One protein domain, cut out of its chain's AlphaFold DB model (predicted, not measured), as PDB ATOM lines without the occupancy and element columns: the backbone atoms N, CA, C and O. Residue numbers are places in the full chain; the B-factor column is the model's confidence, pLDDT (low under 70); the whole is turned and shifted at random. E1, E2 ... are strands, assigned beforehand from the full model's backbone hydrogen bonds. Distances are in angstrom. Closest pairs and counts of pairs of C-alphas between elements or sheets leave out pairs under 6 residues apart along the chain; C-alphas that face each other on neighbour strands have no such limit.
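What this domain is: This is residues 183 to 397 of the 663 residues of an uncharacterized protein of Thermocatellispora tengchongensis (UniProt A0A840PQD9). Two five-stranded sheets, E1 E7 E3 E5 E4 and E8 E14 E10 E12 E11, lie face to face with their strands nearly in line and make the core, a sandwich; a small two-stranded sheet covers part of the far face of each, E2 with E6 over the first and E9 with E13 over the second. The result is a stack of sheets, that is, sheets face to face in turn, and the chain passes from the first large sheet to the second at the link from E7 to E8. The printed part has 215 residues, with no named helix and fourteen named strands, E1 to E14 in order; the class is all strand, though under half of the residues, 103, are in named elements. The four named sheets are antiparallel throughout. The whole is compact, with a radius of gyration of the C-alphas of 16.0 A and spans of 51 by 36 by 24 A.

Where its parts are: E1, residues 185 to 194, runs 28.4 A from C-alpha 185 at (151.986, 237.479, 229.202). E2 is residues 198 to 202, 13.7 A; E3 residues 212 to 219, 23.3 A; E4 residues 237 to 245, 24.5 A; and E5 residues 251 to 260, 30.2 A. E6, residues 268 to 272, spans 13.5 A, and E7, residues 279 to 287, spans 26.6 A, ending at C-alpha 287 at (151.134, 242.840, 228.460). E8 is residues 296 to 300, 14.1 A; E9 residues 307 to 310, 9.5 A; E10 residues 321 to 329, 26.7 A; and E11 residues 344 to 350, 19.2 A. E12 is residues 356 to 363, 24.5 A; E13 residues 373 to 377, 13.1 A; and E14 residues 384 to 392, 26.8 A, ending at C-alpha 392 at (159.170, 239.467, 224.022).

How they stand to each other: The first large sheet has the order E1, E7, E3, E5, E4, with E1 and E4 as edge strands, and is twisted. Across its pairs, N 190 and O 283 of E1 and E7 are 2.9 A apart, N 216 and O 282 of E3 and E7 2.8 A, N 215 and O 257 of E3 and E5 2.8 A, and N 244 and O 252 of the hairpin E4 and E5 2.8 A, each within hydrogen-bond range. The second large sheet has the order E8, E14, E10, E12, E11, with E8 and E11 as edge strands, and is also twisted. Here N 298 and O 389 of E8 and E14 are 2.9 A apart, N 325 and O 388 of E10 and E14 2.8 A, N 324 and O 360 of E10 and E12 2.8 A, and N 346 and O 359 of the hairpin E11 and E12 2.9 A, again within hydrogen-bond range. The two sheets are face to face, their best planes 7 degrees apart and their strands at 12 degrees. Among the closest C-alphas between them are those of Val 280 of E7 and Ala 356 of E12, 6.5 A apart. E2 and E6 are antiparallel neighbours, with N 201 and O 269 2.9 A apart; the closest C-alphas of E1 and E2 are those of Ala 192 and Ile 201, 5.3 A. E9 and E13 are antiparallel neighbours, with N 308 and O 375 2.8 A apart; the closest C-alphas of E9 and E14 are those of Thr 310 and Gly 387, 4.0 A. E2 and E13 are apart.

The domain as a whole: The two C-alphas farthest apart are those of Glu 248 and Thr 397, 51.3 A. The printed part has no cut. The links from E3 to E4, 17 residues, and from E10 to E11, 14 residues, are long. Residues 337 to 338, in the second of these, pair antiparallel with residues 376 to 377 of E13. The mean pLDDT of the printed part is 94.2, and residues 396 to 397 are under 70.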
ATOM      1  N   PRO A 183     157.135 239.203 234.259       83.06
ATOM      2  CA  PRO A 183     157.160 238.426 233.028       83.06
ATOM      3  C   PRO A 183     156.035 238.853 232.075       83.06
ATOM      4  O   PRO A 183     154.894 239.028 232.524       83.06
ATOM      5  N   PRO A 184     156.302 238.975 230.764       93.44
ATOM      6  CA  PRO A 184     155.278 239.326 229.805       93.44
ATOM      7  C   PRO A 184     154.292 238.172 229.645       93.44
ATOM      8  O   PRO A 184     154.647 236.995 229.711       93.44
ATOM      9  N   SER A 185     153.029 238.493 229.386       92.56
ATOM     10  CA  SER A 185     151.986 237.479 229.202       92.56
ATOM     11  C   SER A 185     150.982 237.865 228.124       92.56
ATOM     12  O   SER A 185     150.800 239.039 227.799       92.56
ATOM     13  N   ILE A 186     150.326 236.861 227.534       97.38
ATOM     14  CA  ILE A 186     149.288 237.097 226.529       97.38
ATOM     15  C   ILE A 186     148.081 237.734 227.206       97.38
ATOM     16  O   ILE A 186     147.448 237.132 228.071       97.38
ATOM     17  N   ARG A 187     147.733 238.937 226.761       96.19
ATOM     18  CA  ARG A 187     146.496 239.603 227.146       96.19
ATOM     19  C   ARG A 187     145.310 239.008 226.397       96.19
ATOM     20  O   ARG A 187     144.337 238.578 227.005       96.19
ATOM     21  N   SER A 188     145.383 239.015 225.070       96.75
ATOM     22  CA  SER A 188     144.326 238.518 224.190       96.75
ATOM     23  C   SER A 188     144.826 238.415 222.749       96.75
ATOM     24  O   SER A 188     145.932 238.850 222.416       96.75
ATOM     25  N   THR A 189     144.010 237.820 221.878       98.38
ATOM     26  CA  THR A 189     144.297 237.745 220.443       98.38
ATOM     27  C   THR A 189     143.093 238.180 219.616       98.38
ATOM     28  O   THR A 189     141.951 238.094 220.068       98.38
ATOM     29  N   SER A 190     143.363 238.615 218.390       98.19
ATOM     30  CA  SER A 190     142.363 238.895 217.361       98.19
ATOM     31  C   SER A 190     142.759 238.222 216.061       98.19
ATOM     32  O   SER A 190     143.944 238.069 215.762       98.19
ATOM     33  N   THR A 191     141.768 237.873 215.246       98.44
ATOM     34  CA  THR A 191     141.989 237.304 213.914       98.44
ATOM     35  C   THR A 191     141.024 237.893 212.899       98.44
ATOM     36  O   THR A 191     139.871 238.161 213.231       98.44
ATOM     37  N   ALA A 192     141.463 238.025 211.653       97.94
ATOM     38  CA  ALA A 192     140.616 238.398 210.527       97.94
ATOM     39  C   ALA A 192     141.032 237.645 209.263       97.94
ATOM     40  O   ALA A 192     142.196 237.273 209.103       97.94
ATOM     41  N   THR A 193     140.081 237.456 208.349       97.50
ATOM     42  CA  THR A 193     140.341 236.906 207.013       97.50
ATOM     43  C   THR A 193     139.639 237.729 205.954       97.50
ATOM     44  O   THR A 193     138.605 238.342 206.230       97.50
ATOM     45  N   SER A 194     140.194 237.771 204.745       95.94
ATOM     46  CA  SER A 194     139.555 238.488 203.644       95.94
ATOM     47  C   SER A 194     140.077 238.080 202.275       95.94
ATOM     48  O   SER A 194     141.253 237.777 202.107       95.94
ATOM     49  N   GLY A 195     139.180 238.166 201.288       95.00
ATOM     50  CA  GLY A 195     139.481 238.115 199.854       95.00
ATOM     51  C   GLY A 195     139.857 239.471 199.232       95.00
ATOM     52  O   GLY A 195     140.208 239.546 198.054       95.00
ATOM     53  N   ALA A 196     139.658 240.566 199.971       95.56
ATOM     54  CA  ALA A 196     139.708 241.930 199.451       95.56
ATOM     55  C   ALA A 196     141.114 242.535 199.547       95.56
ATOM     56  O   ALA A 196     141.936 242.094 200.342       95.56
ATOM     57  N   ALA A 197     141.375 243.589 198.769       96.25
ATOM     58  CA  ALA A 197     142.656 244.307 198.782       96.25
ATOM     59  C   ALA A 197     142.990 244.981 200.127       96.25
ATOM     60  O   ALA A 197     144.151 245.265 200.399       96.25
ATOM     61  N   ALA A 198     141.984 245.239 200.962       95.94
ATOM     62  CA  ALA A 198     142.143 245.743 202.318       95.94
ATOM     63  C   ALA A 198     141.091 245.107 203.229       95.94
ATOM     64  O   ALA A 198     139.984 244.793 202.779       95.94
ATOM     65  N   TYR A 199     141.431 244.904 204.498       96.25
ATOM     66  CA  TYR A 199     140.515 244.352 205.491       96.25
ATOM     67  C   TYR A 199     140.849 244.823 206.898       96.25
ATOM     68  O   TYR A 199     141.992 245.168 207.205       96.25
ATOM     69  N   THR A 200     139.819 244.849 207.740       97.25
ATOM     70  CA  THR A 200     139.929 245.278 209.127       97.25
ATOM     71  C   THR A 200     140.066 244.088 210.064       97.25
ATOM     72  O   THR A 200     139.489 243.021 209.849       97.25
ATOM     73  N   ILE A 201     140.833 244.290 211.126       97.94
ATOM     74  CA  ILE A 201     140.950 243.374 212.254       97.94
ATOM     75  C   ILE A 201     140.679 244.159 213.528       97.94
ATOM     76  O   ILE A 201     141.198 245.261 213.701       97.94
ATOM     77  N   ASN A 202     139.836 243.614 214.402       98.00
ATOM     78  CA  ASN A 202     139.525 244.260 215.671       98.00
ATOM     79  C   ASN A 202     140.768 244.291 216.557       98.00
ATOM     80  O   ASN A 202     141.532 243.323 216.605       98.00
ATOM     81  N   THR A 203     140.929 245.369 217.306       97.56
ATOM     82  CA  THR A 203     141.934 245.437 218.363       97.56
ATOM     83  C   THR A 203     141.677 244.318 219.376       97.56
ATOM     84  O   THR A 203     140.514 244.096 219.730       97.56
ATOM     85  N   PRO A 204     142.709 243.561 219.804       97.75
ATOM     86  CA  PRO A 204     142.533 242.531 220.819       97.75
ATOM     87  C   PRO A 204     141.852 243.082 222.077       97.75
ATOM     88  O   PRO A 204     142.070 244.226 222.481       97.75
ATOM     89  N   ALA A 205     140.981 242.279 222.685       95.38
ATOM     90  CA  ALA A 205     140.185 242.721 223.822       95.38
ATOM     91  C   ALA A 205     141.075 243.155 225.000       95.38
ATOM     92  O   ALA A 205     142.013 242.450 225.378       95.38
ATOM     93  N   GLY A 206     140.753 244.306 225.591       93.06
ATOM     94  CA  GLY A 206     141.409 244.821 226.794       93.06
ATOM     95  C   GLY A 206     142.792 245.432 226.581       93.06
ATOM     96  O   GLY A 206     143.464 245.670 227.584       93.06
ATOM     97  N   VAL A 207     143.227 245.641 225.332       94.12
ATOM     98  CA  VAL A 207     144.485 246.339 225.022       94.12
ATOM     99  C   VAL A 207     144.504 247.705 225.702       94.12
ATOM    100  O   VAL A 207     143.536 248.461 225.621       94.12
ATOM    101  N   VAL A 208     145.615 248.003 226.364       92.62
ATOM    102  CA  VAL A 208     145.891 249.278 227.031       92.62
ATOM    103  C   VAL A 208     147.224 249.842 226.548       92.62
ATOM    104  O   VAL A 208     147.976 249.176 225.833       92.62
ATOM    105  N   ALA A 209     147.523 251.079 226.946       93.62
ATOM    106  CA  ALA A 209     148.800 251.713 226.648       93.62
ATOM    107  C   ALA A 209     149.984 250.807 227.028       93.62
ATOM    108  O   ALA A 209     149.970 250.167 228.077       93.62
ATOM    109  N   ASN A 210     151.019 250.814 226.187       92.06
ATOM    110  CA  ASN A 210     152.272 250.063 226.329       92.06
ATOM    111  C   ASN A 210     152.205 248.547 226.105       92.06
ATOM    112  O   ASN A 210     153.263 247.919 226.072       92.06
ATOM    113  N   ASP A 211     151.033 247.958 225.861       96.38
ATOM    114  CA  ASP A 211     150.991 246.577 225.377       96.38
ATOM    115  C   ASP A 211     151.755 246.450 224.051       96.38
ATOM    116  O   ASP A 211     151.634 247.291 223.151       96.38
ATOM    117  N   VAL A 212     152.511 245.366 223.902       98.12
ATOM    118  CA  VAL A 212     153.164 245.007 222.644       98.12
ATOM    119  C   VAL A 212     152.184 244.198 221.800       98.12
ATOM    120  O   VAL A 212     151.721 243.135 222.202       98.12
ATOM    121  N   LEU A 213     151.872 244.685 220.602       98.56
ATOM    122  CA  LEU A 213     151.035 243.987 219.628       98.56
ATOM    123  C   LEU A 213     151.935 243.346 218.577       98.56
ATOM    124  O   LEU A 213     152.662 244.060 217.894       98.56
ATOM    125  N   ILE A 214     151.859 242.024 218.416       98.81
ATOM    126  CA  ILE A 214     152.548 241.273 217.358       98.81
ATOM    127  C   ILE A 214     151.512 240.787 216.346       98.81
ATOM    128  O   ILE A 214     150.602 240.043 216.707       98.81
ATOM    129  N   GLY A 215     151.644 241.192 215.085       98.06
ATOM    130  CA  GLY A 215     150.731 240.839 213.999       98.06
ATOM    131  C   GLY A 215     151.384 239.950 212.943       98.06
ATOM    132  O   GLY A 215     152.280 240.406 212.242       98.06
ATOM    133  N   LEU A 216     150.904 238.719 212.752       98.62
ATOM    134  CA  LEU A 216     151.237 237.903 211.579       98.62
ATOM    135  C   LEU A 216     150.195 238.138 210.484       98.62
ATOM    136  O   LEU A 216     149.018 237.822 210.659       98.62
ATOM    137  N   GLN A 217     150.638 238.646 209.339       98.56
ATOM    138  CA  GLN A 217     149.850 238.747 208.117       98.56
ATOM    139  C   GLN A 217     150.360 237.736 207.087       98.56
ATOM    140  O   GLN A 217     151.562 237.689 206.830       98.56
ATOM    141  N   ALA A 218     149.460 236.971 206.466       98.00
ATOM    142  CA  ALA A 218     149.796 236.023 205.405       98.00
ATOM    143  C   ALA A 218     148.732 236.008 204.301       98.00
ATOM    144  O   ALA A 218     147.555 236.216 204.587       98.00
ATOM    145  N   ALA A 219     149.125 235.740 203.056       96.50
ATOM    146  CA  ALA A 219     148.197 235.635 201.929       96.50
ATOM    147  C   ALA A 219     148.642 234.583 200.910       96.50
ATOM    148  O   ALA A 219     149.842 234.443 200.670       96.50
ATOM    149  N   ASP A 220     147.660 233.922 200.278       93.44
ATOM    150  CA  ASP A 220     147.869 232.809 199.335       93.44
ATOM    151  C   ASP A 220     148.515 233.257 197.997       93.44
ATOM    152  O   ASP A 220     148.979 232.450 197.187       93.44
ATOM    153  N   ARG A 221     148.423 234.560 197.713       92.75
ATOM    154  CA  ARG A 221     148.775 235.208 196.450       92.75
ATOM    155  C   ARG A 221     149.218 236.642 196.697       92.75
ATOM    156  O   ARG A 221     148.699 237.336 197.574       92.75
ATOM    157  N   GLY A 222     150.048 237.146 195.791       92.38
ATOM    158  CA  GLY A 222     150.593 238.503 195.864       92.38
ATOM    159  C   GLY A 222     151.952 238.509 196.543       92.38
ATOM    160  O   GLY A 222     152.492 237.451 196.837       92.38
ATOM    161  N   SER A 223     152.523 239.692 196.733       96.12
ATOM    162  CA  SER A 223     153.831 239.831 197.370       96.12
ATOM    163  C   SER A 223     153.784 240.743 198.587       96.12
ATOM    164  O   SER A 223     152.821 241.486 198.806       96.12
ATOM    165  N   THR A 224     154.874 240.756 199.346       97.25
ATOM    166  CA  THR A 224     155.112 241.694 200.445       97.25
ATOM    167  C   THR A 224     154.986 243.154 200.007       97.25
ATOM    168  O   THR A 224     154.687 244.002 200.845       97.25
ATOM    169  N   ALA A 225     155.144 243.477 198.718       96.75
ATOM    170  CA  ALA A 225     154.914 244.822 198.184       96.75
ATOM    171  C   ALA A 225     153.432 245.241 198.222       96.75
ATOM    172  O   ALA A 225     153.128 246.429 198.263       96.75
ATOM    173  N   ASN A 226     152.503 244.280 198.221       97.56
ATOM    174  CA  ASN A 226     151.073 244.546 198.385       97.56
ATOM    175  C   ASN A 226     150.662 244.684 199.861       97.56
ATOM    176  O   ASN A 226     149.614 245.258 200.146       97.56
ATOM    177  N   MET A 227     151.479 244.168 200.783       97.62
ATOM    178  CA  MET A 227     151.274 244.252 202.229       97.62
ATOM    179  C   MET A 227     151.935 245.516 202.785       97.62
ATOM    180  O   MET A 227     153.023 245.470 203.350       97.62
ATOM    181  N   THR A 228     151.319 246.675 202.563       96.81
ATOM    182  CA  THR A 228     151.838 247.952 203.082       96.81
ATOM    183  C   THR A 228     151.662 248.064 204.599       96.81
ATOM    184  O   THR A 228     150.915 247.290 205.198       96.81
ATOM    185  N   THR A 229     152.358 249.026 205.218       97.81
ATOM    186  CA  THR A 229     152.269 249.286 206.662       97.81
ATOM    187  C   THR A 229     150.808 249.412 207.109       97.81
ATOM    188  O   THR A 229     150.079 250.227 206.531       97.81
ATOM    189  N   PRO A 230     150.369 248.622 208.106       97.75
ATOM    190  CA  PRO A 230     149.010 248.690 208.616       97.75
ATOM    191  C   PRO A 230     148.700 250.064 209.210       97.75
ATOM    192  O   PRO A 230     149.585 250.757 209.717       97.75
ATOM    193  N   THR A 231     147.427 250.453 209.175       96.19
ATOM    194  CA  THR A 231     146.969 251.726 209.746       96.19
ATOM    195  C   THR A 231     146.089 251.513 210.974       96.19
ATOM    196  O   THR A 231     145.377 250.511 211.086       96.19
ATOM    197  N   GLY A 232     146.136 252.481 211.893       92.50
ATOM    198  CA  GLY A 232     145.368 252.507 213.139       92.50
ATOM    199  C   GLY A 232     146.263 252.616 214.379       92.50
ATOM    200  O   GLY A 232     147.121 251.765 214.612       92.50
ATOM    201  N   GLY A 233     146.029 253.656 215.187       90.56
ATOM    202  CA  GLY A 233     146.786 253.948 216.407       90.56
ATOM    203  C   GLY A 233     148.207 254.437 216.115       90.56
ATOM    204  O   GLY A 233     148.463 255.025 215.064       90.56
ATOM    205  N   SER A 234     149.128 254.185 217.048       89.31
ATOM    206  CA  SER A 234     150.576 254.329 216.826       89.31
ATOM    207  C   SER A 234     151.063 253.509 215.624       89.31
ATOM    208  O   SER A 234     150.445 252.507 215.241       89.31
ATOM    209  N   ALA A 235     152.166 253.961 215.023       93.62
ATOM    210  CA  ALA A 235     152.726 253.367 213.818       93.62
ATOM    211  C   ALA A 235     153.103 251.893 214.028       93.62
ATOM    212  O   ALA A 235     153.678 251.525 215.050       93.62
ATOM    213  N   TRP A 236     152.782 251.071 213.030       97.56
ATOM    214  CA  TRP A 236     153.245 249.692 212.947       97.56
ATOM    215  C   TRP A 236     154.641 249.637 212.332       97.56
ATOM    216  O   TRP A 236     154.917 250.271 211.312       97.56
ATOM    217  N   GLU A 237     155.494 248.822 212.927       97.94
ATOM    218  CA  GLU A 237     156.861 248.562 212.509       97.94
ATOM    219  C   GLU A 237     156.994 247.133 211.978       97.94
ATOM    220  O   GLU A 237     156.285 246.215 212.395       97.94
ATOM    221  N   LEU A 238     157.901 246.932 211.024       98.38
ATOM    222  CA  LEU A 238     158.143 245.624 210.420       98.38
ATOM    223  C   LEU A 238     159.185 244.853 211.241       98.38
ATOM    224  O   LEU A 238     160.298 245.344 211.401       98.38
ATOM    225  N   LEU A 239     158.848 243.643 211.698       97.75
ATOM    226  CA  LEU A 239     159.815 242.705 212.286       97.75
ATOM    227  C   LEU A 239     160.462 241.821 211.220       97.75
ATOM    228  O   LEU A 239     161.678 241.672 211.198       97.75
ATOM    229  N   ASP A 240     159.661 241.226 210.333       98.44
ATOM    230  CA  ASP A 240     160.167 240.349 209.272       98.44
ATOM    231  C   ASP A 240     159.181 240.249 208.101       98.44
ATOM    232  O   ASP A 240     157.994 240.569 208.215       98.44
ATOM    233  N   SER A 241     159.669 239.792 206.950       98.00
ATOM    234  CA  SER A 241     158.864 239.551 205.759       98.00
ATOM    235  C   SER A 241     159.422 238.411 204.911       98.00
ATOM    236  O   SER A 241     160.611 238.089 204.950       98.00
ATOM    237  N   LEU A 242     158.553 237.792 204.118       97.75
ATOM    238  CA  LEU A 242     158.942 236.749 203.179       97.75
ATOM    239  C   LEU A 242     158.041 236.792 201.952       97.75
ATOM    240  O   LEU A 242     156.823 236.743 202.094       97.75
ATOM    241  N   ASP A 243     158.663 236.775 200.777       96.62
ATOM    242  CA  ASP A 243     158.050 236.343 199.525       96.62
ATOM    243  C   ASP A 243     158.611 234.967 199.158       96.62
ATOM    244  O   ASP A 243     159.825 234.782 199.062       96.62
ATOM    245  N   ALA A 244     157.733 233.989 198.958       90.38
ATOM    246  CA  ALA A 244     158.110 232.621 198.634       90.38
ATOM    247  C   ALA A 244     157.280 232.098 197.464       90.38
ATOM    248  O   ALA A 244     156.057 232.001 197.532       90.38
ATOM    249  N   THR A 245     157.952 231.723 196.382       89.31
ATOM    250  CA  THR A 245     157.289 231.189 195.192       89.31
ATOM    251  C   THR A 245     157.063 229.689 195.345       89.31
ATOM    252  O   THR A 245     157.999 228.923 195.561       89.31
ATOM    253  N   THR A 246     155.811 229.260 195.220       83.62
ATOM    254  CA  THR A 246     155.439 227.838 195.172       83.62
ATOM    255  C   THR A 246     155.933 227.172 193.888       83.62
ATOM    256  O   THR A 246     156.240 227.841 192.900       83.62
ATOM    257  N   GLY A 247     155.928 225.835 193.850       78.44
ATOM    258  CA  GLY A 247     156.198 225.080 192.617       78.44
ATOM    259  C   GLY A 247     155.236 225.400 191.461       78.44
ATOM    260  O   GLY A 247     155.563 225.147 190.307       78.44
ATOM    261  N   GLU A 248     154.081 226.006 191.757       81.81
ATOM    262  CA  GLU A 248     153.089 226.461 190.775       81.81
ATOM    263  C   GLU A 248     153.355 227.892 190.260       81.81
ATOM    264  O   GLU A 248     152.566 228.432 189.487       81.81
ATOM    265  N   GLY A 249     154.447 228.537 190.685       85.81
ATOM    266  CA  GLY A 249     154.791 229.905 190.278       85.81
ATOM    267  C   GLY A 249     153.972 230.998 190.974       85.81
ATOM    268  O   GLY A 249     154.060 232.166 190.598       85.81
ATOM    269  N   VAL A 250     153.179 230.645 191.989       89.56
ATOM    270  CA  VAL A 250     152.404 231.595 192.797       89.56
ATOM    271  C   VAL A 250     153.242 232.056 193.984       89.56
ATOM    272  O   VAL A 250     153.765 231.217 194.721       89.56
ATOM    273  N   ILE A 251     153.356 233.375 194.167       93.19
ATOM    274  CA  ILE A 251     154.026 233.978 195.324       93.19
ATOM    275  C   ILE A 251     153.085 233.937 196.524       93.19
ATOM    276  O   ILE A 251     151.947 234.396 196.440       93.19
ATOM    277  N   GLN A 252     153.614 233.387 197.607       93.38
ATOM    278  CA  GLN A 252     153.058 233.360 198.946       93.38
ATOM    279  C   GLN A 252     153.809 234.375 199.790       93.38
ATOM    280  O   GLN A 252     155.043 234.384 199.768       93.38
ATOM    281  N   ALA A 253     153.085 235.218 200.518       96.69
ATOM    282  CA  ALA A 253     153.694 236.332 201.226       96.69
ATOM    283  C   ALA A 253     153.312 236.346 202.700       96.69
ATOM    284  O   ALA A 253     152.152 236.102 203.043       96.69
ATOM    285  N   ILE A 254     154.280 236.694 203.551       98.38
ATOM    286  CA  ILE A 254     154.013 237.111 204.927       98.38
ATOM    287  C   ILE A 254     154.701 238.415 205.282       98.38
ATOM    288  O   ILE A 254     155.780 238.734 204.777       98.38
ATOM    289  N   ARG A 255     154.102 239.114 206.240       98.62
ATOM    290  CA  ARG A 255     154.765 240.134 207.044       98.62
ATOM    291  C   ARG A 255     154.436 239.923 208.511       98.62
ATOM    292  O   ARG A 255     153.288 239.647 208.861       98.62
ATOM    293  N   VAL A 256     155.453 240.060 209.350       98.75
ATOM    294  CA  VAL A 256     155.314 240.101 210.801       98.75
ATOM    295  C   VAL A 256     155.506 241.541 211.228       98.75
ATOM    296  O   VAL A 256     156.551 242.143 210.985       98.75
ATOM    297  N   TRP A 257     154.465 242.098 211.819       98.62
ATOM    298  CA  TRP A 257     154.387 243.476 212.256       98.62
ATOM    299  C   TRP A 257     154.422 243.544 213.771       98.62
ATOM    300  O   TRP A 257     153.977 242.615 214.447       98.62
ATOM    301  N   TRP A 258     154.878 244.669 214.301       98.50
ATOM    302  CA  TRP A 258     154.719 244.966 215.710       98.50
ATOM    303  C   TRP A 258     154.465 246.445 215.973       98.50
ATOM    304  O   TRP A 258     154.711 247.289 215.115       98.50
ATOM    305  N   LYS A 259     153.941 246.754 217.156       96.50
ATOM    306  CA  LYS A 259     153.838 248.115 217.693       96.50
ATOM    307  C   LYS A 259     153.668 248.076 219.207       96.50
ATOM    308  O   LYS A 259     153.254 247.056 219.757       96.50
ATOM    309  N   ARG A 260     153.886 249.217 219.859       95.56
ATOM    310  CA  ARG A 260     153.376 249.488 221.212       95.56
ATOM    311  C   ARG A 260     152.050 250.234 221.130       95.56
ATOM    312  O   ARG A 260     151.957 251.240 220.423       95.56
ATOM    313  N   ALA A 261     151.031 249.733 221.818       95.50
ATOM    314  CA  ALA A 261     149.717 250.362 221.893       95.50
ATOM    315  C   ALA A 261     149.808 251.740 222.564       95.50
ATOM    316  O   ALA A 261     150.542 251.925 223.539       95.50
ATOM    317  N   SER A 262     149.075 252.718 222.033       92.44
ATOM    318  CA  SER A 262     148.996 254.050 222.635       92.44
ATOM    319  C   SER A 262     147.902 254.104 223.709       92.44
ATOM    320  O   SER A 262     147.102 253.182 223.859       92.44
ATOM    321  N   SER A 263     147.821 255.214 224.446       89.06
ATOM    322  CA  SER A 263     146.701 255.490 225.360       89.06
ATOM    323  C   SER A 263     145.364 255.745 224.651       89.06
ATOM    324  O   SER A 263     144.331 255.806 225.310       89.06
ATOM    325  N   SER A 264     145.366 255.877 223.321       89.00
ATOM    326  CA  SER A 264     144.180 256.097 222.487       89.00
ATOM    327  C   SER A 264     144.199 255.131 221.301       89.00
ATOM    328  O   SER A 264     144.326 255.510 220.132       89.00
ATOM    329  N   GLU A 265     144.171 253.842 221.625       92.12
ATOM    330  CA  GLU A 265     144.224 252.768 220.643       92.12
ATOM    331  C   GLU A 265     142.854 252.623 219.940       92.12
ATOM    332  O   GLU A 265     141.819 252.586 220.612       92.12
ATOM    333  N   PRO A 266     142.786 252.568 218.593       95.06
ATOM    334  CA  PRO A 266     141.509 252.459 217.888       95.06
ATOM    335  C   PRO A 266     140.864 251.092 218.134       95.06
ATOM    336  O   PRO A 266     141.537 250.136 218.498       95.06
ATOM    337  N   GLY A 267     139.568 250.952 217.841       95.19
ATOM    338  CA  GLY A 267     138.872 249.658 217.934       95.19
ATOM    339  C   GLY A 267     139.253 248.639 216.849       95.19
ATOM    340  O   GLY A 267     138.892 247.466 216.953       95.19
ATOM    341  N   SER A 268     139.964 249.062 215.799       96.75
ATOM    342  CA  SER A 268     140.393 248.189 214.703       96.75
ATOM    343  C   SER A 268     141.593 248.740 213.936       96.75
ATOM    344  O   SER A 268     141.787 249.956 213.869       96.75
ATOM    345  N   TYR A 269     142.303 247.845 213.252       98.12
ATOM    346  CA  TYR A 269     143.409 248.136 212.339       98.12
ATOM    347  C   TYR A 269     143.062 247.746 210.908       98.12
ATOM    348  O   TYR A 269     142.287 246.813 210.698       98.12
ATOM    349  N   THR A 270     143.669 248.411 209.925       98.00
ATOM    350  CA  THR A 270     143.512 248.064 208.503       98.00
ATOM    351  C   THR A 270     144.797 247.474 207.941       98.00
ATOM    352  O   THR A 270     145.855 248.098 208.021       98.00
ATOM    353  N   PHE A 271     144.684 246.299 207.324       98.00
ATOM    354  CA  PHE A 271     145.764 245.603 206.630       98.00
ATOM    355  C   PHE A 271     145.482 245.562 205.128       98.00
ATOM    356  O   PHE A 271     144.342 245.359 204.709       98.00
ATOM    357  N   ASN A 272     146.530 245.737 204.321       98.00
ATOM    358  CA  ASN A 272     146.448 245.721 202.860       98.00
ATOM    359  C   ASN A 272     147.056 244.442 202.289       98.00
ATOM    360  O   ASN A 272     147.983 243.876 202.862       98.00
ATOM    361  N   GLN A 273     146.547 243.995 201.150       97.62
ATOM    362  CA  GLN A 273     147.058 242.853 200.401       97.62
ATOM    363  C   GLN A 273     146.700 242.979 198.915       97.62
ATOM    364  O   GLN A 273     146.045 243.928 198.475       97.62
ATOM    365  N   ARG A 274     147.102 241.999 198.102       96.62
ATOM    366  CA  ARG A 274     146.658 241.932 196.708       96.62
ATOM    367  C   ARG A 274     145.160 241.607 196.651       96.62
ATOM    368  O   ARG A 274     144.670 240.740 197.366       96.62
ATOM    369  N   ASN A 275     144.426 242.280 195.764       96.25
ATOM    370  CA  ASN A 275     143.012 241.971 195.554       96.25
ATOM    371  C   ASN A 275     142.824 240.528 195.054       96.25
ATOM    372  O   ASN A 275     143.522 240.097 194.129       96.25
ATOM    373  N   GLY A 276     141.848 239.817 195.618       92.88
ATOM    374  CA  GLY A 276     141.554 238.429 195.267       92.88
ATOM    375  C   GLY A 276     142.498 237.402 195.894       92.88
ATOM    376  O   GLY A 276     142.488 236.260 195.446       92.88
ATOM    377  N   SER A 277     143.313 237.798 196.874       93.81
ATOM    378  CA  SER A 277     144.067 236.871 197.722       93.81
ATOM    379  C   SER A 277     143.237 236.436 198.924       93.81
ATOM    380  O   SER A 277     142.462 237.224 199.450       93.81
ATOM    381  N   ASP A 278     143.436 235.215 199.396       94.00
ATOM    382  CA  ASP A 278     142.918 234.690 200.654       94.00
ATOM    383  C   ASP A 278     143.884 235.038 201.792       94.00
ATOM    384  O   ASP A 278     144.837 234.312 202.093       94.00
ATOM    385  N   GLY A 279     143.641 236.203 202.389       96.00
ATOM    386  CA  GLY A 279     144.438 236.780 203.461       96.00
ATOM    387  C   GLY A 279     143.992 236.339 204.840       96.00
ATOM    388  O   GLY A 279     142.795 236.242 205.115       96.00
ATOM    389  N   VAL A 280     144.961 236.160 205.729       98.00
ATOM    390  CA  VAL A 280     144.760 236.012 207.170       98.00
ATOM    391  C   VAL A 280     145.590 237.059 207.906       98.00
ATOM    392  O   VAL A 280     146.699 237.406 207.496       98.00
ATOM    393  N   CYS A 281     145.051 237.586 208.997       98.06
ATOM    394  CA  CYS A 281     145.812 238.346 209.978       98.06
ATOM    395  C   CYS A 281     145.490 237.815 211.373       98.06
ATOM    396  O   CYS A 281     144.328 237.546 211.680       98.06
ATOM    397  N   LEU A 282     146.524 237.663 212.192       98.38
ATOM    398  CA  LEU A 282     146.453 237.276 213.592       98.38
ATOM    399  C   LEU A 282     147.261 238.293 214.387       98.38
ATOM    400  O   LEU A 282     148.436 238.487 214.093       98.38
ATOM    401  N   ILE A 283     146.644 238.917 215.387       98.69
ATOM    402  CA  ILE A 283     147.322 239.822 216.319       98.69
ATOM    403  C   ILE A 283     147.297 239.203 217.711       98.69
ATOM    404  O   ILE A 283     146.229 238.834 218.198       98.69
ATOM    405  N   ALA A 284     148.458 239.124 218.354       98.69
ATOM    406  CA  ALA A 284     148.600 238.811 219.768       98.69
ATOM    407  C   ALA A 284     148.991 240.077 220.539       98.69
ATOM    408  O   ALA A 284     149.980 240.724 220.199       98.69
ATOM    409  N   ALA A 285     148.208 240.424 221.561       98.50
ATOM    410  CA  ALA A 285     148.538 241.477 222.511       98.50
ATOM    411  C   ALA A 285     149.288 240.875 223.702       98.50
ATOM    412  O   ALA A 285     148.802 239.939 224.343       98.50
ATOM    413  N   VAL A 286     150.460 241.426 223.996       98.38
ATOM    414  CA  VAL A 286     151.340 241.035 225.095       98.38
ATOM    415  C   VAL A 286     151.393 242.182 226.095       98.38
ATOM    416  O   VAL A 286     151.771 243.298 225.737       98.38
ATOM    417  N   LYS A 287     151.007 241.904 227.339       94.19
ATOM    418  CA  LYS A 287     151.134 242.840 228.460       94.19
ATOM    419  C   LYS A 287     152.430 242.596 229.222       94.19
ATOM    420  O   LYS A 287     153.033 241.535 229.069       94.19
ATOM    421  N   ASP A 288     152.816 243.564 230.048       93.25
ATOM    422  CA  ASP A 288     153.983 243.483 230.938       93.25
ATOM    423  C   ASP A 288     155.307 243.263 230.175       93.25
ATOM    424  O   ASP A 288     156.237 242.623 230.657       93.25
ATOM    425  N   ALA A 289     155.384 243.785 228.948       92.44
ATOM    426  CA  ALA A 289     156.575 243.735 228.110       92.44
ATOM    427  C   ALA A 289     157.501 244.931 228.366       92.44
ATOM    428  O   ALA A 289     157.075 245.993 228.825       92.44
ATOM    429  N   SER A 290     158.775 244.779 228.008       90.69
ATOM    430  CA  SER A 290     159.759 245.857 228.066       90.69
ATOM    431  C   SER A 290     159.300 247.099 227.293       90.69
ATOM    432  O   SER A 290     158.878 247.029 226.132       90.69
ATOM    433  N   LEU A 291     159.441 248.263 227.928       87.94
ATOM    434  CA  LEU A 291     159.127 249.556 227.315       87.94
ATOM    435  C   LEU A 291     160.177 249.992 226.286       87.94
ATOM    436  O   LEU A 291     159.871 250.789 225.400       87.94
ATOM    437  N   SER A 292     161.400 249.469 226.387       85.19
ATOM    438  CA  SER A 292     162.534 249.859 225.548       85.19
ATOM    439  C   SER A 292     162.952 248.774 224.559       85.19
ATOM    440  O   SER A 292     163.394 249.110 223.461       85.19
ATOM    441  N   ALA A 293     162.783 247.490 224.890       87.69
ATOM    442  CA  ALA A 293     163.192 246.413 223.998       87.69
ATOM    443  C   ALA A 293     162.250 246.277 222.792       87.69
ATOM    444  O   ALA A 293     161.029 246.459 222.885       87.69
ATOM    445  N   THR A 294     162.846 245.928 221.657       92.56
ATOM    446  CA  THR A 294     162.138 245.476 220.458       92.56
ATOM    447  C   THR A 294     162.001 243.952 220.519       92.56
ATOM    448  O   THR A 294     162.979 243.287 220.868       92.56
ATOM    449  N   PRO A 295     160.835 243.375 220.175       97.56
ATOM    450  CA  PRO A 295     160.670 241.929 220.088       97.56
ATOM    451  C   PRO A 295     161.698 241.293 219.150       97.56
ATOM    452  O   PRO A 295     161.891 241.746 218.020       97.56
ATOM    453  N   LEU A 296     162.339 240.220 219.606       97.19
ATOM    454  CA  LEU A 296     163.254 239.436 218.779       97.19
ATOM    455  C   LEU A 296     162.449 238.520 217.862       97.19
ATOM    456  O   LEU A 296     161.380 238.051 218.248       97.19
ATOM    457  N   ILE A 297     162.965 238.218 216.669       98.31
ATOM    458  CA  ILE A 297     162.285 237.358 215.699       98.31
ATOM    459  C   ILE A 297     163.249 236.391 215.010       98.31
ATOM    460  O   ILE A 297     164.354 236.759 214.614       98.31
ATOM    461  N   ALA A 298     162.800 235.152 214.822       98.00
ATOM    462  CA  ALA A 298     163.443 234.142 213.996       98.00
ATOM    463  C   ALA A 298     162.398 233.477 213.091       98.00
ATOM    464  O   ALA A 298     161.290 233.165 213.530       98.00
ATOM    465  N   ARG A 299     162.739 233.222 211.822       97.75
ATOM    466  CA  ARG A 299     161.823 232.622 210.839       97.75
ATOM    467  C   ARG A 299     162.435 231.419 210.126       97.75
ATOM    468  O   ARG A 299     163.616 231.406 209.796       97.75
ATOM    469  N   SER A 300     161.597 230.430 209.830       96.56
ATOM    470  CA  SER A 300     161.935 229.227 209.072       96.56
ATOM    471  C   SER A 300     160.851 228.890 208.047       96.56
ATOM    472  O   SER A 300     159.667 229.133 208.260       96.56
ATOM    473  N   THR A 301     161.255 228.311 206.919       95.19
ATOM    474  CA  THR A 301     160.360 227.653 205.946       95.19
ATOM    475  C   THR A 301     160.506 226.127 205.984       95.19
ATOM    476  O   THR A 301     160.001 225.421 205.108       95.19
ATOM    477  N   GLN A 302     161.216 225.603 206.990       93.38
ATOM    478  CA  GLN A 302     161.415 224.170 207.175       93.38
ATOM    479  C   GLN A 302     160.138 223.462 207.656       93.38
ATOM    480  O   GLN A 302     159.113 224.073 207.964       93.38
ATOM    481  N   GLY A 303     160.195 222.135 207.632       88.56
ATOM    482  CA  GLY A 303     159.087 221.232 207.925       88.56
ATOM    483  C   GLY A 303     158.962 220.166 206.843       88.56
ATOM    484  O   GLY A 303     159.456 220.340 205.723       88.56
ATOM    485  N   THR A 304     158.310 219.055 207.165       87.50
ATOM    486  CA  THR A 304     158.064 217.945 206.233       87.50
ATOM    487  C   THR A 304     156.594 217.551 206.274       87.50
ATOM    488  O   THR A 304     155.989 217.535 207.341       87.50
ATOM    489  N   ASN A 305     156.009 217.231 205.117       88.75
ATOM    490  CA  ASN A 305     154.606 216.822 204.992       88.75
ATOM    491  C   ASN A 305     153.626 217.808 205.661       88.75
ATOM    492  O   ASN A 305     153.351 218.879 205.116       88.75
ATOM    493  N   GLN A 306     153.116 217.425 206.829       93.81
ATOM    494  CA  GLN A 306     152.138 218.136 207.645       93.81
ATOM    495  C   GLN A 306     152.771 219.094 208.670       93.81
ATOM    496  O   GLN A 306     152.066 219.897 209.274       93.81
ATOM    497  N   ASN A 307     154.087 219.035 208.860       95.94
ATOM    498  CA  ASN A 307     154.789 219.796 209.884       95.94
ATOM    499  C   ASN A 307     155.188 221.186 209.371       95.94
ATOM    500  O   ASN A 307     155.716 221.331 208.263       95.94
ATOM    501  N   VAL A 308     154.980 222.200 210.209       97.62
ATOM    502  CA  VAL A 308     155.439 223.577 210.009       97.62
ATOM    503  C   VAL A 308     156.418 223.922 211.121       97.62
ATOM    504  O   VAL A 308     156.009 224.132 212.264       97.62
ATOM    505  N   THR A 309     157.706 223.977 210.783       98.06
ATOM    506  CA  THR A 309     158.767 224.193 211.768       98.06
ATOM    507  C   THR A 309     158.906 225.666 212.096       98.06
ATOM    508  O   THR A 309     159.248 226.488 211.245       98.06
ATOM    509  N   THR A 310     158.694 225.990 213.364       98.31
ATOM    510  CA  THR A 310     159.107 227.258 213.967       98.31
ATOM    511  C   THR A 310     160.550 227.107 214.461       98.31
ATOM    512  O   THR A 310     160.861 226.094 215.098       98.31
ATOM    513  N   PRO A 311     161.466 228.030 214.119       98.12
ATOM    514  CA  PRO A 311     162.867 227.908 214.509       98.12
ATOM    515  C   PRO A 311     163.055 228.161 216.007       98.12
ATOM    516  O   PRO A 311     162.198 228.748 216.665       98.12
ATOM    517  N   GLY A 312     164.210 227.760 216.525       95.81
ATOM    518  CA  GLY A 312     164.687 228.247 217.810       95.81
ATOM    519  C   GLY A 312     164.935 229.753 217.812       95.81
ATOM    520  O   GLY A 312     165.205 230.337 216.758       95.81
ATOM    521  N   ILE A 313     164.872 230.377 218.985       95.25
ATOM    522  CA  ILE A 313     165.261 231.775 219.185       95.25
ATOM    523  C   ILE A 313     166.167 231.896 220.407       95.25
ATOM    524  O   ILE A 313     165.956 231.189 221.387       95.25
ATOM    525  N   THR A 314     167.165 232.780 220.352       94.12
ATOM    526  CA  THR A 314     167.949 233.173 221.531       94.12
ATOM    527  C   THR A 314     167.180 234.266 222.278       94.12
ATOM    528  O   THR A 314     167.032 235.357 221.720       94.12
ATOM    529  N   PRO A 315     166.653 233.997 223.483       90.62
ATOM    530  CA  PRO A 315     165.916 234.979 224.272       90.62
ATOM    531  C   PRO A 315     166.833 236.084 224.801       90.62
ATOM    532  O   PRO A 315     168.031 235.876 224.985       90.62
ATOM    533  N   SER A 316     166.265 237.254 225.084       85.38
ATOM    534  CA  SER A 316     166.984 238.347 225.746       85.38
ATOM    535  C   SER A 316     167.148 238.118 227.251       85.38
ATOM    536  O   SER A 316     168.112 238.594 227.847       85.38
ATOM    537  N   SER A 317     166.239 237.357 227.864       84.81
ATOM    538  CA  SER A 317     166.285 236.984 229.274       84.81
ATOM    539  C   SER A 317     165.664 235.607 229.515       84.81
ATOM    540  O   SER A 317     164.971 235.054 228.660       84.81
ATOM    541  N   GLY A 318     165.870 235.069 230.722       83.69
ATOM    542  CA  GLY A 318     165.198 233.846 231.161       83.69
ATOM    543  C   GLY A 318     163.688 233.976 231.332       83.69
ATOM    544  O   GLY A 318     163.023 232.957 231.448       83.69
ATOM    545  N   ASN A 319     163.157 235.200 231.288       86.38
ATOM    546  CA  ASN A 319     161.750 235.528 231.485       86.38
ATOM    547  C   ASN A 319     161.150 236.200 230.240       86.38
ATOM    548  O   ASN A 319     160.261 237.044 230.357       86.38
ATOM    549  N   ASP A 320     161.618 235.844 229.045       93.25
ATOM    550  CA  ASP A 320     160.979 236.275 227.804       93.25
ATOM    551  C   ASP A 320     159.730 235.429 227.517       93.25
ATOM    552  O   ASP A 320     159.696 234.214 227.734       93.25
ATOM    553  N   LEU A 321     158.690 236.059 226.975       97.00
ATOM    554  CA  LEU A 321     157.549 235.343 226.419       97.00
ATOM    555  C   LEU A 321     157.917 234.865 225.015       97.00
ATOM    556  O   LEU A 321     158.125 235.680 224.114       97.00
ATOM    557  N   GLU A 322     157.941 233.552 224.811       98.06
ATOM    558  CA  GLU A 322     158.096 232.966 223.485       98.06
ATOM    559  C   GLU A 322     156.724 232.821 222.823       98.06
ATOM    560  O   GLU A 322     155.877 232.047 223.271       98.06
ATOM    561  N   LEU A 323     156.518 233.543 221.725       98.62
ATOM    562  CA  LEU A 323     155.341 233.479 220.871       98.62
ATOM    563  C   LEU A 323     155.712 232.802 219.548       98.62
ATOM    564  O   LEU A 323     156.497 233.323 218.759       98.62
ATOM    565  N   ARG A 324     155.106 231.650 219.274       98.62
ATOM    566  CA  ARG A 324     155.287 230.907 218.029       98.62
ATOM    567  C   ARG A 324     154.081 231.084 217.127       98.62
ATOM    568  O   ARG A 324     152.948 230.808 217.517       98.62
ATOM    569  N   LEU A 325     154.346 231.543 215.912       98.69
ATOM    570  CA  LEU A 325     153.367 231.894 214.896       98.69
ATOM    571  C   LEU A 325     153.645 231.067 213.644       98.69
ATOM    572  O   LEU A 325     154.793 230.905 213.236       98.69
ATOM    573  N   VAL A 326     152.603 230.567 212.998       98.62
ATOM    574  CA  VAL A 326     152.736 229.833 211.736       98.62
ATOM    575  C   VAL A 326     151.745 230.353 210.716       98.62
ATOM    576  O   VAL A 326     150.630 230.729 211.072       98.62
ATOM    577  N   ALA A 327     152.141 230.324 209.446       97.62
ATOM    578  CA  ALA A 327     151.218 230.407 208.326       97.62
ATOM    579  C   ALA A 327     151.453 229.235 207.373       97.62
ATOM    580  O   ALA A 327     152.585 228.808 207.139       97.62
ATOM    581  N   ALA A 328     150.368 228.691 206.837       95.81
ATOM    582  CA  ALA A 328     150.420 227.525 205.975       95.81
ATOM    583  C   ALA A 328     149.303 227.546 204.938       95.81
ATOM    584  O   ALA A 328     148.235 228.118 205.151       95.81
ATOM    585  N   TYR A 329     149.568 226.884 203.817       92.31
ATOM    586  CA  TYR A 329     148.654 226.787 202.690       92.31
ATOM    587  C   TYR A 329     148.543 225.324 202.225       92.31
ATOM    588  O   TYR A 329     149.518 224.764 201.704       92.31
ATOM    589  N   PRO A 330     147.377 224.681 202.410       85.38
ATOM    590  CA  PRO A 330     147.029 223.434 201.754       85.38
ATOM    591  C   PRO A 330     146.355 223.719 200.407       85.38
ATOM    592  O   PRO A 330     145.775 224.780 200.192       85.38
ATOM    593  N   GLN A 331     146.343 222.745 199.504       80.94
ATOM    594  CA  GLN A 331     145.561 222.881 198.279       80.94
ATOM    595  C   GLN A 331     144.080 222.590 198.559       80.94
ATOM    596  O   GLN A 331     143.717 221.439 198.783       80.94
ATOM    597  N   ASN A 332     143.224 223.618 198.509       86.19
ATOM    598  CA  ASN A 332     141.758 223.491 198.513       86.19
ATOM    599  C   ASN A 332     141.180 222.633 199.655       86.19
ATOM    600  O   ASN A 332     140.216 221.892 199.451       86.19
ATOM    601  N   ALA A 333     141.744 222.731 200.860       92.25
ATOM    602  CA  ALA A 333     141.286 221.961 202.012       92.25
ATOM    603  C   ALA A 333     141.103 222.836 203.254       92.25
ATOM    604  O   ALA A 333     141.929 223.699 203.556       92.25
ATOM    605  N   ALA A 334     140.029 222.578 204.001       93.69
ATOM    606  CA  ALA A 334     139.922 223.046 205.375       93.69
ATOM    607  C   ALA A 334     140.848 222.205 206.266       93.69
ATOM    608  O   ALA A 334     140.915 220.983 206.105       93.69
ATOM    609  N   PHE A 335     141.565 222.837 207.189       95.38
ATOM    610  CA  PHE A 335     142.491 222.143 208.083       95.38
ATOM    611  C   PHE A 335     142.683 222.893 209.397       95.38
ATOM    612  O   PHE A 335     142.301 224.051 209.540       95.38
ATOM    613  N   THR A 336     143.293 222.212 210.358       93.56
ATOM    614  CA  THR A 336     143.695 222.792 211.641       93.56
ATOM    615  C   THR A 336     145.199 222.659 211.823       93.56
ATOM    616  O   THR A 336     145.833 221.801 211.204       93.56
ATOM    617  N   LEU A 337     145.767 223.524 212.660       96.94
ATOM    618  CA  LEU A 337     147.176 223.528 213.036       96.94
ATOM    619  C   LEU A 337     147.261 223.264 214.536       96.94
ATOM    620  O   LEU A 337     146.843 224.092 215.341       96.94
ATOM    621  N   THR A 338     147.784 222.100 214.902       97.56
ATOM    622  CA  THR A 338     147.988 221.724 216.304       97.56
ATOM    623  C   THR A 338     149.329 222.285 216.773       97.56
ATOM    624  O   THR A 338     150.327 222.041 216.092       97.56
ATOM    625  N   PRO A 339     149.383 223.040 217.883       97.19
ATOM    626  CA  PRO A 339     150.636 223.587 218.384       97.19
ATOM    627  C   PRO A 339     151.563 222.500 218.947       97.19
ATOM    628  O   PRO A 339     151.083 221.435 219.349       97.19
ATOM    629  N   PRO A 340     152.882 222.762 219.007       94.69
ATOM    630  CA  PRO A 340     153.823 221.856 219.648       94.69
ATOM    631  C   PRO A 340     153.493 221.664 221.134       94.69
ATOM    632  O   PRO A 340     152.975 222.565 221.798       94.69
ATOM    633  N   ALA A 341     153.832 220.490 221.672       90.31
ATOM    634  CA  ALA A 341     153.673 220.208 223.095       90.31
ATOM    635  C   ALA A 341     154.469 221.208 223.957       90.31
ATOM    636  O   ALA A 341     155.560 221.638 223.583       90.31
ATOM    637  N   GLY A 342     153.920 221.572 225.119       87.50
ATOM    638  CA  GLY A 342     154.540 222.539 226.032       87.50
ATOM    639  C   GLY A 342     154.300 224.011 225.675       87.50
ATOM    640  O   GLY A 342     154.796 224.880 226.386       87.50
ATOM    641  N   LEU A 343     153.536 224.306 224.615       94.56
ATOM    642  CA  LEU A 343     153.029 225.649 224.336       94.56
ATOM    643  C   LEU A 343     151.513 225.715 224.527       94.56
ATOM    644  O   LEU A 343     150.772 224.813 224.135       94.56
ATOM    645  N   THR A 344     151.047 226.830 225.079       95.56
ATOM    646  CA  THR A 344     149.625 227.136 225.217       95.56
ATOM    647  C   THR A 344     149.082 227.632 223.882       95.56
ATOM    648  O   THR A 344     149.552 228.638 223.348       95.56
ATOM    649  N   ALA A 345     148.080 226.937 223.341       96.00
ATOM    650  CA  ALA A 345     147.371 227.361 222.136       96.00
ATOM    651  C   ALA A 345     146.676 228.714 222.363       96.00
ATOM    652  O   ALA A 345     146.004 228.887 223.378       96.00
ATOM    653  N   LEU A 346     146.799 229.649 221.416       97.06
ATOM    654  CA  LEU A 346     146.156 230.964 221.517       97.06
ATOM    655  C   LEU A 346     144.977 231.099 220.559       97.06
ATOM    656  O   LEU A 346     143.838 231.266 220.982       97.06
ATOM    657  N   THR A 347     145.248 231.043 219.257       94.44
ATOM    658  CA  THR A 347     144.216 231.182 218.228       94.44
ATOM    659  C   THR A 347     144.668 230.557 216.916       94.44
ATOM    660  O   THR A 347     145.863 230.364 216.674       94.44
ATOM    661  N   SER A 348     143.700 230.238 216.067       96.50
ATOM    662  CA  SER A 348     143.917 229.752 214.712       96.50
ATOM    663  C   SER A 348     142.804 230.248 213.810       96.50
ATOM    664  O   SER A 348     141.645 230.291 214.221       96.50
ATOM    665  N   ILE A 349     143.140 230.572 212.570       97.00
ATOM    666  CA  ILE A 349     142.181 231.063 211.592       97.00
ATOM    667  C   ILE A 349     142.558 230.574 210.199       97.00
ATOM    668  O   ILE A 349     143.739 230.480 209.873       97.00
ATOM    669  N   GLN A 350     141.561 230.298 209.363       96.38
ATOM    670  CA  GLN A 350     141.756 229.977 207.953       96.38
ATOM    671  C   GLN A 350     140.855 230.846 207.077       96.38
ATOM    672  O   GLN A 350     139.661 230.981 207.345       96.38
ATOM    673  N   SER A 351     141.414 231.405 206.003       95.50
ATOM    674  CA  SER A 351     140.626 232.000 204.927       95.50
ATOM    675  C   SER A 351     140.164 230.896 203.982       95.50
ATOM    676  O   SER A 351     140.958 230.318 203.234       95.50
ATOM    677  N   ARG A 352     138.861 230.594 204.024       90.31
ATOM    678  CA  ARG A 352     138.218 229.563 203.195       90.31
ATOM    679  C   ARG A 352     138.953 228.219 203.307       90.31
ATOM    680  O   ARG A 352     138.935 227.598 204.359       90.31
ATOM    681  N   THR A 353     139.583 227.779 202.223       91.06
ATOM    682  CA  THR A 353     140.326 226.517 202.107       91.06
ATOM    683  C   THR A 353     141.766 226.743 201.638       91.06
ATOM    684  O   THR A 353     142.369 225.849 201.047       91.06
ATOM    685  N   TYR A 354     142.277 227.963 201.837       91.56
ATOM    686  CA  TYR A 354     143.602 228.403 201.408       91.56
ATOM    687  C   TYR A 354     144.426 228.740 202.658       91.56
ATOM    688  O   TYR A 354     144.608 227.873 203.511       91.56
ATOM    689  N   THR A 355     144.921 229.967 202.796       95.25
ATOM    690  CA  THR A 355     145.835 230.374 203.871       95.25
ATOM    691  C   THR A 355     145.226 230.199 205.258       95.25
ATOM    692  O   THR A 355     144.117 230.667 205.518       95.25
ATOM    693  N   ALA A 356     145.983 229.593 206.169       97.19
ATOM    694  CA  ALA A 356     145.705 229.611 207.597       97.19
ATOM    695  C   ALA A 356     146.878 230.191 208.380       97.19
ATOM    696  O   ALA A 356     148.025 230.110 207.939       97.19
ATOM    697  N   ALA A 357     146.574 230.724 209.559       98.12
ATOM    698  CA  ALA A 357     147.551 231.108 210.561       98.12
ATOM    699  C   ALA A 357     147.164 230.551 211.932       98.12
ATOM    700  O   ALA A 357     145.980 230.394 212.232       98.12
ATOM    701  N   ALA A 358     148.159 230.271 212.768       98.56
ATOM    702  CA  ALA A 358     147.954 229.868 214.154       98.56
ATOM    703  C   ALA A 358     149.057 230.415 215.061       98.56
ATOM    704  O   ALA A 358     150.156 230.722 214.596       98.56
ATOM    705  N   ALA A 359     148.741 230.531 216.348       98.62
ATOM    706  CA  ALA A 359     149.641 231.032 217.372       98.62
ATOM    707  C   ALA A 359     149.594 230.174 218.637       98.62
ATOM    708  O   ALA A 359     148.524 229.723 219.060       98.62
ATOM    709  N   ALA A 360     150.750 230.010 219.267       98.31
ATOM    710  CA  ALA A 360     150.896 229.427 220.591       98.31
ATOM    711  C   ALA A 360     152.022 230.138 221.341       98.31
ATOM    712  O   ALA A 360     152.944 230.653 220.711       98.31
ATOM    713  N   ALA A 361     151.964 230.172 222.666       97.88
ATOM    714  CA  ALA A 361     152.986 230.835 223.467       97.88
ATOM    715  C   ALA A 361     153.380 230.024 224.698       97.88
ATOM    716  O   ALA A 361     152.610 229.189 225.177       97.88
ATOM    717  N   ARG A 362     154.573 230.297 225.223       95.50
ATOM    718  CA  ARG A 362     155.004 229.837 226.544       95.50
ATOM    719  C   ARG A 362     155.908 230.863 227.208       95.50
ATOM    720  O   ARG A 362     156.609 231.615 226.536       95.50
ATOM    721  N   MET A 363     155.896 230.842 228.531       94.06
ATOM    722  CA  MET A 363     156.871 231.556 229.339       94.06
ATOM    723  C   MET A 363     158.192 230.791 229.293       94.06
ATOM    724  O   MET A 363     158.196 229.577 229.514       94.06
ATOM    725  N   LEU A 364     159.288 231.470 228.970       89.00
ATOM    726  CA  LEU A 364     160.611 230.872 229.077       89.00
ATOM    727  C   LEU A 364     161.071 230.834 230.535       89.00
ATOM    728  O   LEU A 364     160.495 231.487 231.402       89.00
ATOM    729  N   GLN A 365     162.063 229.984 230.785       85.38
ATOM    730  CA  GLN A 365     162.676 229.784 232.103       85.38
ATOM    731  C   GLN A 365     164.209 229.900 232.046       85.38
ATOM    732  O   GLN A 365     164.887 229.725 233.052       85.38
ATOM    733  N   SER A 366     164.766 230.157 230.858       86.00
ATOM    734  CA  SER A 366     166.196 230.310 230.602       86.00
ATOM    735  C   SER A 366     166.414 231.209 229.384       86.00
ATOM    736  O   SER A 366     165.548 231.335 228.519       86.00
ATOM    737  N   ASN A 367     167.576 231.856 229.330       83.38
ATOM    738  CA  ASN A 367     168.024 232.672 228.196       83.38
ATOM    739  C   ASN A 367     168.803 231.846 227.153       83.38
ATOM    740  O   ASN A 367     169.433 232.393 226.249       83.38
ATOM    741  N   THR A 368     168.784 230.518 227.276       90.81
ATOM    742  CA  THR A 368     169.379 229.616 226.290       90.81
ATOM    743  C   THR A 368     168.536 229.600 225.023       90.81
ATOM    744  O   THR A 368     167.312 229.738 225.084       90.81
ATOM    745  N   VAL A 369     169.172 229.371 223.873       91.75
ATOM    746  CA  VAL A 369     168.454 229.211 222.603       91.75
ATOM    747  C   VAL A 369     167.368 228.138 222.731       91.75
ATOM    748  O   VAL A 369     167.620 227.043 223.232       91.75
ATOM    749  N   THR A 370     166.146 228.462 222.312       94.75
ATOM    750  CA  THR A 370     165.043 227.500 222.317       94.75
ATOM    751  C   THR A 370     165.198 226.513 221.163       94.75
ATOM    752  O   THR A 370     165.725 226.860 220.109       94.75
ATOM    753  N   ASP A 371     164.716 225.283 221.319       95.38
ATOM    754  CA  ASP A 371     164.755 224.310 220.222       95.38
ATOM    755  C   ASP A 371     163.707 224.618 219.137       95.38
ATOM    756  O   ASP A 371     162.617 225.123 219.438       95.38
ATOM    757  N   PRO A 372     163.959 224.274 217.861       96.69
ATOM    758  CA  PRO A 372     162.913 224.249 216.846       96.69
ATOM    759  C   PRO A 372     161.745 223.343 217.260       96.69
ATOM    760  O   PRO A 372     161.942 222.297 217.873       96.69
ATOM    761  N   ALA A 373     160.519 223.725 216.904       95.81
ATOM    762  CA  ALA A 373     159.330 222.918 217.191       95.81
ATOM    763  C   ALA A 373     158.284 223.040 216.082       95.81
ATOM    764  O   ALA A 373     158.177 224.071 215.410       95.81
ATOM    765  N   ASP A 374     157.487 221.990 215.913       97.62
ATOM    766  CA  ASP A 374     156.563 221.871 214.794       97.62
ATOM    767  C   ASP A 374     155.116 222.105 215.219       97.62
ATOM    768  O   ASP A 374     154.606 221.450 216.129       97.62
ATOM    769  N   PHE A 375     154.424 222.977 214.489       98.38
ATOM    770  CA  PHE A 375     152.973 222.865 214.383       98.38
ATOM    771  C   PHE A 375     152.636 221.723 213.426       98.38
ATOM    772  O   PHE A 375     153.292 221.554 212.396       98.38
ATOM    773  N   VAL A 376     151.585 220.968 213.732       97.62
ATOM    774  CA  VAL A 376     151.156 219.818 212.927       97.62
ATOM    775  C   VAL A 376     149.813 220.116 212.272       97.62
ATOM    776  O   VAL A 376     148.802 220.300 212.950       97.62
ATOM    777  N   ALA A 377     149.799 220.160 210.942       97.38
ATOM    778  CA  ALA A 377     148.584 220.301 210.155       97.38
ATOM    779  C   ALA A 377     147.752 219.009 210.172       97.38
ATOM    780  O   ALA A 377     148.291 217.907 210.115       97.38
ATOM    781  N   SER A 378     146.423 219.132 210.178       96.75
ATOM    782  CA  SER A 378     145.517 217.974 210.084       96.75
ATOM    783  C   SER A 378     145.420 217.364 208.677       96.75
ATOM    784  O   SER A 378     144.724 216.371 208.480       96.75
ATOM    785  N   VAL A 379     146.073 217.974 207.685       94.38
ATOM    786  CA  VAL A 379     146.186 217.475 206.307       94.38
ATOM    787  C   VAL A 379     147.540 216.809 206.094       94.38
ATOM    788  O   VAL A 379     148.519 217.184 206.725       94.38
ATOM    789  N   SER A 380     147.623 215.865 205.157       89.25
ATOM    790  CA  SER A 380     148.838 215.076 204.909       89.25
ATOM    791  C   SER A 380     149.984 215.847 204.244       89.25
ATOM    792  O   SER A 380     151.120 215.377 204.245       89.25
ATOM    793  N   SER A 381     149.707 216.999 203.628       88.12
ATOM    794  CA  SER A 381     150.722 217.797 202.938       88.12
ATOM    795  C   SER A 381     150.331 219.263 202.826       88.12
ATOM    796  O   SER A 381     149.174 219.587 202.553       88.12
ATOM    797  N   LEU A 382     151.331 220.135 202.936       91.50
ATOM    798  CA  LEU A 382     151.216 221.571 202.704       91.50
ATOM    799  C   LEU A 382     151.986 221.965 201.438       91.50
ATOM    800  O   LEU A 382     153.125 221.534 201.245       91.50
ATOM    801  N   LEU A 383     151.386 222.817 200.603       90.19
ATOM    802  CA  LEU A 383     152.049 223.380 199.420       90.19
ATOM    803  C   LEU A 383     153.029 224.490 199.791       90.19
ATOM    804  O   LEU A 383     154.023 224.711 199.100       90.19
ATOM    805  N   TRP A 384     152.744 225.190 200.885       93.06
ATOM    806  CA  TRP A 384     153.602 226.229 201.418       93.06
ATOM    807  C   TRP A 384     153.422 226.353 202.931       93.06
ATOM    808  O   TRP A 384     152.350 226.059 203.469       93.06
ATOM    809  N   ARG A 385     154.498 226.750 203.612       94.69
ATOM    810  CA  ARG A 385     154.561 226.879 205.067       94.69
ATOM    811  C   ARG A 385     155.626 227.880 205.492       94.69
ATOM    812  O   ARG A 385     156.660 228.016 204.837       94.69
ATOM    813  N   VAL A 386     155.391 228.507 206.633       97.38
ATOM    814  CA  VAL A 386     156.365 229.330 207.337       97.38
ATOM    815  C   VAL A 386     156.089 229.263 208.834       97.38
ATOM    816  O   VAL A 386     154.938 229.333 209.266       97.38
ATOM    817  N   GLY A 387     157.152 229.115 209.614       98.19
ATOM    818  CA  GLY A 387     157.126 229.222 211.063       98.19
ATOM    819  C   GLY A 387     157.970 230.397 211.529       98.19
ATOM    820  O   GLY A 387     159.045 230.663 210.992       98.19
ATOM    821  N   VAL A 388     157.466 231.105 212.526       98.62
ATOM    822  CA  VAL A 388     158.075 232.278 213.140       98.62
ATOM    823  C   VAL A 388     158.080 232.068 214.648       98.62
ATOM    824  O   VAL A 388     157.082 231.633 215.222       98.62
ATOM    825  N   THR A 389     159.188 232.413 215.280       98.75
ATOM    826  CA  THR A 389     159.317 232.490 216.732       98.75
ATOM    827  C   THR A 389     159.654 233.930 217.084       98.75
ATOM    828  O   THR A 389     160.555 234.514 216.483       98.75
ATOM    829  N   VAL A 390     158.906 234.508 218.016       98.62
ATOM    830  CA  VAL A 390     159.106 235.856 218.550       98.62
ATOM    831  C   VAL A 390     159.386 235.739 220.043       98.62
ATOM    832  O   VAL A 390     158.672 235.013 220.730       98.62
ATOM    833  N   ALA A 391     160.394 236.447 220.545       97.88
ATOM    834  CA  ALA A 391     160.645 236.573 221.979       97.88
ATOM    835  C   ALA A 391     160.358 238.012 222.416       97.88
ATOM    836  O   ALA A 391     160.851 238.966 221.804       97.88
ATOM    837  N   VAL A 392     159.527 238.166 223.445       97.44
ATOM    838  CA  VAL A 392     159.170 239.467 224.022       97.44
ATOM    839  C   VAL A 392     159.776 239.563 225.414       97.44
ATOM    840  O   VAL A 392     159.447 238.760 226.282       97.44
ATOM    841  N   ALA A 393     160.653 240.545 225.609       94.12
ATOM    842  CA  ALA A 393     161.348 240.779 226.870       94.12
ATOM    843  C   ALA A 393     160.393 241.283 227.970       94.12
ATOM    844  O   ALA A 393     159.455 242.029 227.653       94.12
ATOM    845  N   PRO A 394     160.633 240.937 229.247       90.12
ATOM    846  CA  PRO A 394     159.822 241.398 230.370       90.12
ATOM    847  C   PRO A 394     159.923 242.906 230.602       90.12
ATOM    848  O   PRO A 394     160.922 243.548 230.264       90.12
ATOM    849  N   ALA A 395     158.902 243.470 231.242       83.12
ATOM    850  CA  ALA A 395     158.984 244.808 231.805       83.12
ATOM    851  C   ALA A 395     160.016 244.835 232.940       83.12
ATOM    852  O   ALA A 395     159.949 244.045 233.884       83.12
ATOM    853  N   VAL A 396     160.950 245.785 232.869       64.62
ATOM    854  CA  VAL A 396     161.809 246.136 234.002       64.62
ATOM    855  C   VAL A 396     161.062 247.198 234.800       64.62
ATOM    856  O   VAL A 396     160.882 248.319 234.325       64.62
ATOM    857  N   THR A 397     160.570 246.847 235.984       46.31
ATOM    858  CA  THR A 397     159.914 247.801 236.881       46.31
ATOM    859  C   THR A 397     160.970 248.512 237.721       46.31
ATOM    860  O   THR A 397     161.444 247.980 238.715       46.31
TER     861      THR A 397